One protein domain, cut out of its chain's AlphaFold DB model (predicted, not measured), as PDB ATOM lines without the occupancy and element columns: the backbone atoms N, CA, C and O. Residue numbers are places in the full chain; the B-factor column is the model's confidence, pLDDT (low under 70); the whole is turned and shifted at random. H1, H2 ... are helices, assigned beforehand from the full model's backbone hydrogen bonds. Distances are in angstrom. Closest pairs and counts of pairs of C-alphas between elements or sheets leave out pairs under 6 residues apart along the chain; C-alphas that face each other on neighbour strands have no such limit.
ATOM      1  N   HIS A 140     169.375 148.693 177.669       55.31
ATOM      2  CA  HIS A 140     169.910 149.153 176.387       55.31
ATOM      3  C   HIS A 140     168.816 149.659 175.425       55.31
ATOM      4  O   HIS A 140     169.000 150.655 174.734       55.31
ATOM      5  N   TYR A 141     167.616 149.065 175.468       57.25
ATOM      6  CA  TYR A 141     166.488 149.496 174.631       57.25
ATOM      7  C   TYR A 141     165.796 150.779 175.113       57.25
ATOM      8  O   TYR A 141     165.142 151.447 174.314       57.25
ATOM      9  N   ARG A 142     165.952 151.169 176.390       62.44
ATOM     10  CA  ARG A 142     165.410 152.450 176.879       62.44
ATOM     11  C   ARG A 142     166.138 153.619 176.219       62.44
ATOM     12  O   ARG A 142     165.492 154.589 175.851       62.44
ATOM     13  N   TRP A 143     167.451 153.507 176.021       61.62
ATOM     14  CA  TRP A 143     168.255 154.563 175.401       61.62
ATOM     15  C   TRP A 143     167.905 154.773 173.919       61.62
ATOM     16  O   TRP A 143     167.720 155.906 173.485       61.62
ATOM     17  N   LEU A 144     167.683 153.681 173.177       67.50
ATOM     18  CA  LEU A 144     167.207 153.721 171.787       67.50
ATOM     19  C   LEU A 144     165.825 154.377 171.651       67.50
ATOM     20  O   LEU A 144     165.622 155.199 170.762       67.50
ATOM     21  N   PHE A 145     164.892 154.067 172.556       70.00
ATOM     22  CA  PHE A 145     163.563 154.685 172.558       70.00
ATOM     23  C   PHE A 145     163.630 156.207 172.786       70.00
ATOM     24  O   PHE A 145     162.965 156.967 172.085       70.00
ATOM     25  N   TRP A 146     164.489 156.665 173.704       75.88
ATOM     26  CA  TRP A 146     164.703 158.097 173.943       75.88
ATOM     27  C   TRP A 146     165.394 158.809 172.772       75.88
ATOM     28  O   TRP A 146     165.043 159.952 172.485       75.88
ATOM     29  N   MET A 147     166.311 158.147 172.053       78.00
ATOM     30  CA  MET A 147     166.906 158.721 170.839       78.00
ATOM     31  C   MET A 147     165.868 158.961 169.740       78.00
ATOM     32  O   MET A 147     165.877 160.024 169.126       78.00
ATOM     33  N   ILE A 148     164.944 158.021 169.520       80.50
ATOM     34  CA  ILE A 148     163.890 158.175 168.504       80.50
ATOM     35  C   ILE A 148     162.988 159.370 168.840       80.50
ATOM     36  O   ILE A 148     162.689 160.181 167.964       80.50
ATOM     37  N   ILE A 149     162.607 159.521 170.112       81.50
ATOM     38  CA  ILE A 149     161.806 160.665 170.573       81.50
ATOM     39  C   ILE A 149     162.567 161.982 170.377       81.50
ATOM     40  O   ILE A 149     161.996 162.943 169.867       81.50
ATOM     41  N   ALA A 150     163.855 162.033 170.731       80.31
ATOM     42  CA  ALA A 150     164.669 163.235 170.560       80.31
ATOM     43  C   ALA A 150     164.774 163.654 169.083       80.31
ATOM     44  O   ALA A 150     164.596 164.828 168.765       80.31
ATOM     45  N   VAL A 151     164.990 162.697 168.174       85.94
ATOM     46  CA  VAL A 151     165.035 162.961 166.726       85.94
ATOM     47  C   VAL A 151     163.687 163.475 166.216       85.94
ATOM     48  O   VAL A 151     163.655 164.450 165.467       85.94
ATOM     49  N   ALA A 152     162.570 162.888 166.657       83.81
ATOM     50  CA  ALA A 152     161.236 163.355 166.281       83.81
ATOM     51  C   ALA A 152     160.976 164.804 166.738       83.81
ATOM     52  O   ALA A 152     160.456 165.602 165.961       83.81
ATOM     53  N   ILE A 153     161.394 165.172 167.955       84.88
ATOM     54  CA  ILE A 153     161.271 166.546 168.472       84.88
ATOM     55  C   ILE A 153     162.085 167.528 167.621       84.88
ATOM     56  O   ILE A 153     161.577 168.592 167.272       84.88
ATOM     57  N   VAL A 154     163.319 167.172 167.248       85.44
ATOM     58  CA  VAL A 154     164.166 168.020 166.392       85.44
ATOM     59  C   VAL A 154     163.536 168.216 165.012       85.44
ATOM     60  O   VAL A 154     163.508 169.337 164.514       85.44
ATOM     61  N   LEU A 155     162.977 167.164 164.410       84.00
ATOM     62  CA  LEU A 155     162.298 167.265 163.114       84.00
ATOM     63  C   LEU A 155     161.049 168.151 163.180       84.00
ATOM     64  O   LEU A 155     160.846 168.990 162.305       84.00
ATOM     65  N   VAL A 156     160.242 168.011 164.235       83.94
ATOM     66  CA  VAL A 156     159.074 168.874 164.469       83.94
ATOM     67  C   VAL A 156     159.505 170.327 164.671       83.94
ATOM     68  O   VAL A 156     158.886 171.229 164.111       83.94
ATOM     69  N   PHE A 157     160.594 170.564 165.407       82.94
ATOM     70  CA  PHE A 157     161.150 171.900 165.600       82.94
ATOM     71  C   PHE A 157     161.639 172.518 164.285       82.94
ATOM     72  O   PHE A 157     161.340 173.677 164.021       82.94
ATOM     73  N   LEU A 158     162.327 171.753 163.431       81.38
ATOM     74  CA  LEU A 158     162.766 172.220 162.112       81.38
ATOM     75  C   LEU A 158     161.581 172.564 161.198       81.38
ATOM     76  O   LEU A 158     161.612 173.592 160.526       81.38
ATOM     77  N   ALA A 159     160.520 171.753 161.211       77.06
ATOM     78  CA  ALA A 159     159.308 172.023 160.436       77.06
ATOM     79  C   ALA A 159     158.568 173.280 160.929       77.06
ATOM     80  O   ALA A 159     158.140 174.112 160.130       77.06
ATOM     81  N   LEU A 160     158.456 173.452 162.251       74.75
ATOM     82  CA  LEU A 160     157.889 174.658 162.859       74.75
ATOM     83  C   LEU A 160     158.752 175.893 162.584       74.75
ATOM     84  O   LEU A 160     158.211 176.965 162.331       74.75
ATOM     85  N   TRP A 161     160.078 175.752 162.597       74.31
ATOM     86  CA  TRP A 161     161.010 176.838 162.302       74.31
ATOM     87  C   TRP A 161     160.830 177.379 160.884       74.31
ATOM     88  O   TRP A 161     160.821 178.593 160.686       74.31
ATOM     89  N   ASP A 162     160.635 176.496 159.904       71.62
ATOM     90  CA  ASP A 162     160.421 176.903 158.515       71.62
ATOM     91  C   ASP A 162     159.076 177.631 158.333       71.62
ATOM     92  O   ASP A 162     158.989 178.639 157.630       71.62
ATOM     93  N   LEU A 163     158.046 177.203 159.072       64.50
ATOM     94  CA  LEU A 163     156.743 177.871 159.113       64.50
ATOM     95  C   LEU A 163     156.834 179.272 159.748       64.50
ATOM     96  O   LEU A 163     156.275 180.236 159.226       64.50
ATOM     97  N   VAL A 164     157.593 179.406 160.841       64.88
ATOM     98  CA  VAL A 164     157.851 180.695 161.503       64.88
ATOM     99  C   VAL A 164     158.658 181.630 160.600       64.88
ATOM    100  O   VAL A 164     158.342 182.817 160.512       64.88
ATOM    101  N   ARG A 165     159.657 181.098 159.882       64.25
ATOM    102  CA  ARG A 165     160.488 181.847 158.931       64.25
ATOM    103  C   ARG A 165     159.675 182.420 157.770       64.25
ATOM    104  O   ARG A 165     159.947 183.540 157.344       64.25
ATOM    105  N   GLN A 166     158.680 181.684 157.275       67.00
ATOM    106  CA  GLN A 166     157.753 182.179 156.250       67.00
ATOM    107  C   GLN A 166     156.803 183.256 156.800       67.00
ATOM    108  O   GLN A 166     156.399 184.163 156.072       67.00
ATOM    109  N   SER A 167     156.496 183.224 158.100       61.78
ATOM    110  CA  SER A 167     155.642 184.205 158.775       61.78
ATOM    111  C   SER A 167     156.419 185.442 159.269       61.78
ATOM    112  O   SER A 167     156.457 185.753 160.458       61.78
ATOM    113  N   ALA A 168     157.024 186.207 158.358       57.78
ATOM    114  CA  ALA A 168     157.807 187.416 158.672       57.78
ATOM    115  C   ALA A 168     157.009 188.578 159.331       57.78
ATOM    116  O   ALA A 168     157.549 189.661 159.539       57.78
ATOM    117  N   GLN A 169     155.732 188.373 159.669       61.53
ATOM    118  CA  GLN A 169     154.813 189.393 160.190       61.53
ATOM    119  C   GLN A 169     154.526 189.260 161.704       61.53
ATOM    120  O   GLN A 169     153.909 190.151 162.279       61.53
ATOM    121  N   PHE A 170     155.000 188.198 162.379       58.09
ATOM    122  CA  PHE A 170     154.658 187.887 163.788       58.09
ATOM    123  C   PHE A 170     155.875 187.761 164.734       58.09
ATOM    124  O   PHE A 170     155.807 187.124 165.788       58.09
ATOM    125  N   ALA A 171     156.999 188.385 164.370       58.41
ATOM    126  CA  ALA A 171     158.318 188.164 164.970       58.41
ATOM    127  C   ALA A 171     158.429 188.273 166.516       58.41
ATOM    128  O   ALA A 171     159.104 187.425 167.097       58.41
ATOM    129  N   PRO A 172     157.801 189.225 167.239       57.69
ATOM    130  CA  PRO A 172     158.054 189.348 168.681       57.69
ATOM    131  C   PRO A 172     157.259 188.356 169.550       57.69
ATOM    132  O   PRO A 172     157.749 187.940 170.598       57.69
ATOM    133  N   ALA A 173     156.062 187.930 169.130       58.53
ATOM    134  CA  ALA A 173     155.215 187.035 169.931       58.53
ATOM    135  C   ALA A 173     155.668 185.564 169.853       58.53
ATOM    136  O   ALA A 173     155.586 184.822 170.832       58.53
ATOM    137  N   ILE A 174     156.198 185.151 168.698       59.38
ATOM    138  CA  ILE A 174     156.639 183.771 168.459       59.38
ATOM    139  C   ILE A 174     157.963 183.472 169.181       59.38
ATOM    140  O   ILE A 174     158.133 182.371 169.705       59.38
ATOM    141  N   LEU A 175     158.863 184.458 169.300       57.97
ATOM    142  CA  LEU A 175     160.138 184.303 170.014       57.97
ATOM    143  C   LEU A 175     159.944 183.961 171.503       57.97
ATOM    144  O   LEU A 175     160.663 183.110 172.038       57.97
ATOM    145  N   GLY A 176     158.935 184.550 172.154       63.38
ATOM    146  CA  GLY A 176     158.602 184.258 173.553       63.38
ATOM    147  C   GLY A 176     158.101 182.824 173.759       63.38
ATOM    148  O   GLY A 176     158.550 182.129 174.671       63.38
ATOM    149  N   LEU A 177     157.227 182.348 172.867       62.38
ATOM    150  CA  LEU A 177     156.688 180.984 172.912       62.38
ATOM    151  C   LEU A 177     157.749 179.928 172.579       62.38
ATOM    152  O   LEU A 177     157.806 178.898 173.253       62.38
ATOM    153  N   SER A 178     158.633 180.189 171.609       62.84
ATOM    154  CA  SER A 178     159.724 179.261 171.281       62.84
ATOM    155  C   SER A 178     160.729 179.113 172.425       62.84
ATOM    156  O   SER A 178     161.172 178.000 172.704       62.84
ATOM    157  N   GLY A 179     161.045 180.207 173.129       71.88
ATOM    158  CA  GLY A 179     161.949 180.171 174.282       71.88
ATOM    159  C   GLY A 179     161.366 179.378 175.453       71.88
ATOM    160  O   GLY A 179     162.062 178.558 176.056       71.88
ATOM    161  N   LEU A 180     160.070 179.557 175.729       75.44
ATOM    162  CA  LEU A 180     159.362 178.818 176.777       75.44
ATOM    163  C   LEU A 180     159.312 177.310 176.480       75.44
ATOM    164  O   LEU A 180     159.537 176.487 177.366       75.44
ATOM    165  N   LEU A 181     159.056 176.943 175.221       75.00
ATOM    166  CA  LEU A 181     158.977 175.545 174.799       75.00
ATOM    167  C   LEU A 181     160.350 174.863 174.873       75.00
ATOM    168  O   LEU A 181     160.454 173.728 175.337       75.00
ATOM    169  N   LEU A 182     161.419 175.578 174.514       77.12
ATOM    170  CA  LEU A 182     162.792 175.084 174.618       77.12
ATOM    171  C   LEU A 182     163.218 174.884 176.084       77.12
ATOM    172  O   LEU A 182     163.850 173.877 176.407       77.12
ATOM    173  N   LEU A 183     162.792 175.772 176.990       78.25
ATOM    174  CA  LEU A 183     162.971 175.610 178.439       78.25
ATOM    175  C   LEU A 183     162.215 174.399 178.999       78.25
ATOM    176  O   LEU A 183     162.771 173.659 179.811       78.25
ATOM    177  N   LEU A 184     160.982 174.151 178.545       79.50
ATOM    178  CA  LEU A 184     160.209 172.973 178.955       79.50
ATOM    179  C   LEU A 184     160.847 171.667 178.471       79.50
ATOM    180  O   LEU A 184     160.918 170.702 179.232       79.50
ATOM    181  N   VAL A 185     161.361 171.639 177.238       79.81
ATOM    182  CA  VAL A 185     162.065 170.468 176.694       79.81
ATOM    183  C   VAL A 185     163.362 170.210 177.463       79.81
ATOM    184  O   VAL A 185     163.604 169.077 177.876       79.81
ATOM    185  N   LEU A 186     164.165 171.245 177.735       79.56
ATOM    186  CA  LEU A 186     165.365 171.120 178.571       79.56
ATOM    187  C   LEU A 186     165.030 170.624 179.982       79.56
ATOM    188  O   LEU A 186     165.685 169.706 180.477       79.56
ATOM    189  N   GLY A 187     163.982 171.170 180.604       81.12
ATOM    190  CA  GLY A 187     163.502 170.730 181.913       81.12
ATOM    191  C   GLY A 187     163.094 169.255 181.923       81.12
ATOM    192  O   GLY A 187     163.506 168.508 182.810       81.12
ATOM    193  N   ALA A 188     162.361 168.802 180.902       75.50
ATOM    194  CA  ALA A 188     161.952 167.405 180.764       75.50
ATOM    195  C   ALA A 188     163.149 166.457 180.564       75.50
ATOM    196  O   ALA A 188     163.177 165.367 181.139       75.50
ATOM    197  N   VAL A 189     164.164 166.875 179.798       77.38
ATOM    198  CA  VAL A 189     165.394 166.094 179.586       77.38
ATOM    199  C   VAL A 189     166.195 165.976 180.884       77.38
ATOM    200  O   VAL A 189     166.572 164.868 181.267       77.38
ATOM    201  N   VAL A 190     166.402 167.082 181.605       81.56
ATOM    202  CA  VAL A 190     167.122 167.086 182.891       81.56
ATOM    203  C   VAL A 190     166.381 166.254 183.939       81.56
ATOM    204  O   VAL A 190     166.996 165.437 184.629       81.56
ATOM    205  N   PHE A 191     165.055 166.388 184.018       78.44
ATOM    206  CA  PHE A 191     164.224 165.584 184.912       78.44
ATOM    207  C   PHE A 191     164.293 164.088 184.572       78.44
ATOM    208  O   PHE A 191     164.415 163.263 185.473       78.44
ATOM    209  N   SER A 192     164.297 163.725 183.285       71.62
ATOM    210  CA  SER A 192     164.431 162.333 182.835       71.62
ATOM    211  C   SER A 192     165.793 161.726 183.207       71.62
ATOM    212  O   SER A 192     165.863 160.592 183.690       71.62
ATOM    213  N   VAL A 193     166.879 162.498 183.072       73.94
ATOM    214  CA  VAL A 193     168.234 162.078 183.478       73.94
ATOM    215  C   VAL A 193     168.334 161.891 184.997       73.94
ATOM    216  O   VAL A 193     168.941 160.920 185.454       73.94
ATOM    217  N   LEU A 194     167.711 162.769 185.787       71.31
ATOM    218  CA  LEU A 194     167.692 162.660 187.251       71.31
ATOM    219  C   LEU A 194     166.796 161.512 187.747       71.31
ATOM    220  O   LEU A 194     167.180 160.785 188.663       71.31
ATOM    221  N   ALA A 195     165.636 161.297 187.123       67.94
ATOM    222  CA  ALA A 195     164.698 160.233 187.482       67.94
ATOM    223  C   ALA A 195     165.189 158.827 187.086       67.94
ATOM    224  O   ALA A 195     164.753 157.833 187.664       67.94
ATOM    225  N   GLY A 196     166.114 158.721 186.125       52.94
ATOM    226  CA  GLY A 196     166.714 157.455 185.693       52.94
ATOM    227  C   GLY A 196     167.796 156.884 186.620       52.94
ATOM    228  O   GLY A 196     168.313 155.808 186.323       52.94
ATOM    229  N   LYS A 197     168.154 157.585 187.706       51.44
ATOM    230  CA  LYS A 197     169.270 157.237 188.608       51.44
ATOM    231  C   LYS A 197     168.862 156.559 189.930       51.44
ATOM    232  O   LYS A 197     169.717 156.425 190.803       51.44
TER     233      LYS A 197
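This is residues 140 to 197 of the 198 residues of an uncharacterized protein of Lactococcus sp. S-13 (UniProt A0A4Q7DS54). Two long, straight helices lie side by side, H1 and H2, running opposite ways and joined at one end by a tight turn, like a narrow U. They are close but not clearly touching, with 1 pair of C-alphas within 8 A and centres 13.3 A apart, and two stretches stand free: residues 140 to 145 of H1, and residues 165 to 173, which hold the four-residue link between the helices, with 165 and 166 belonging to H1 and 171 to 173 to H2. The printed part has 58 residues, with H1 then H2 along the chain and no named strand; the class is all helix. The whole is a loose rod, radius of gyration of the C-alphas 14.4 A, spanning 45 by 18 by 6 A.

H1, residues 140 to 166, is the longest helix. H2, residues 171 to 195, is close to H1 but not clearly touching: the closest C-alphas, those of Val 164 and Ile 174, are 7.7 A apart. Their lines stand at a shallow tilt of 4 degrees, opposite ways, with centres 13.3 A apart. O i to N i+4 pairs are within hydrogen-bond range in 22 of 23 cases in H1 and 18 of 21 in H2.

H1 measures 40.5 A from C-alpha 140 at (169.910, 149.153, 176.387) to C-alpha 166. H2 measures 36.4 A and ends with C-alpha 195 at (164.698, 160.233, 187.482).

The C-alphas farthest apart, those of His 140 and Gln 169, are 45.9 A apart. The printed part has no cut. Mean pLDDT of the printed part is 71.0; residues 140 to 144, 163 to 178 and 195 to 197 are under 70.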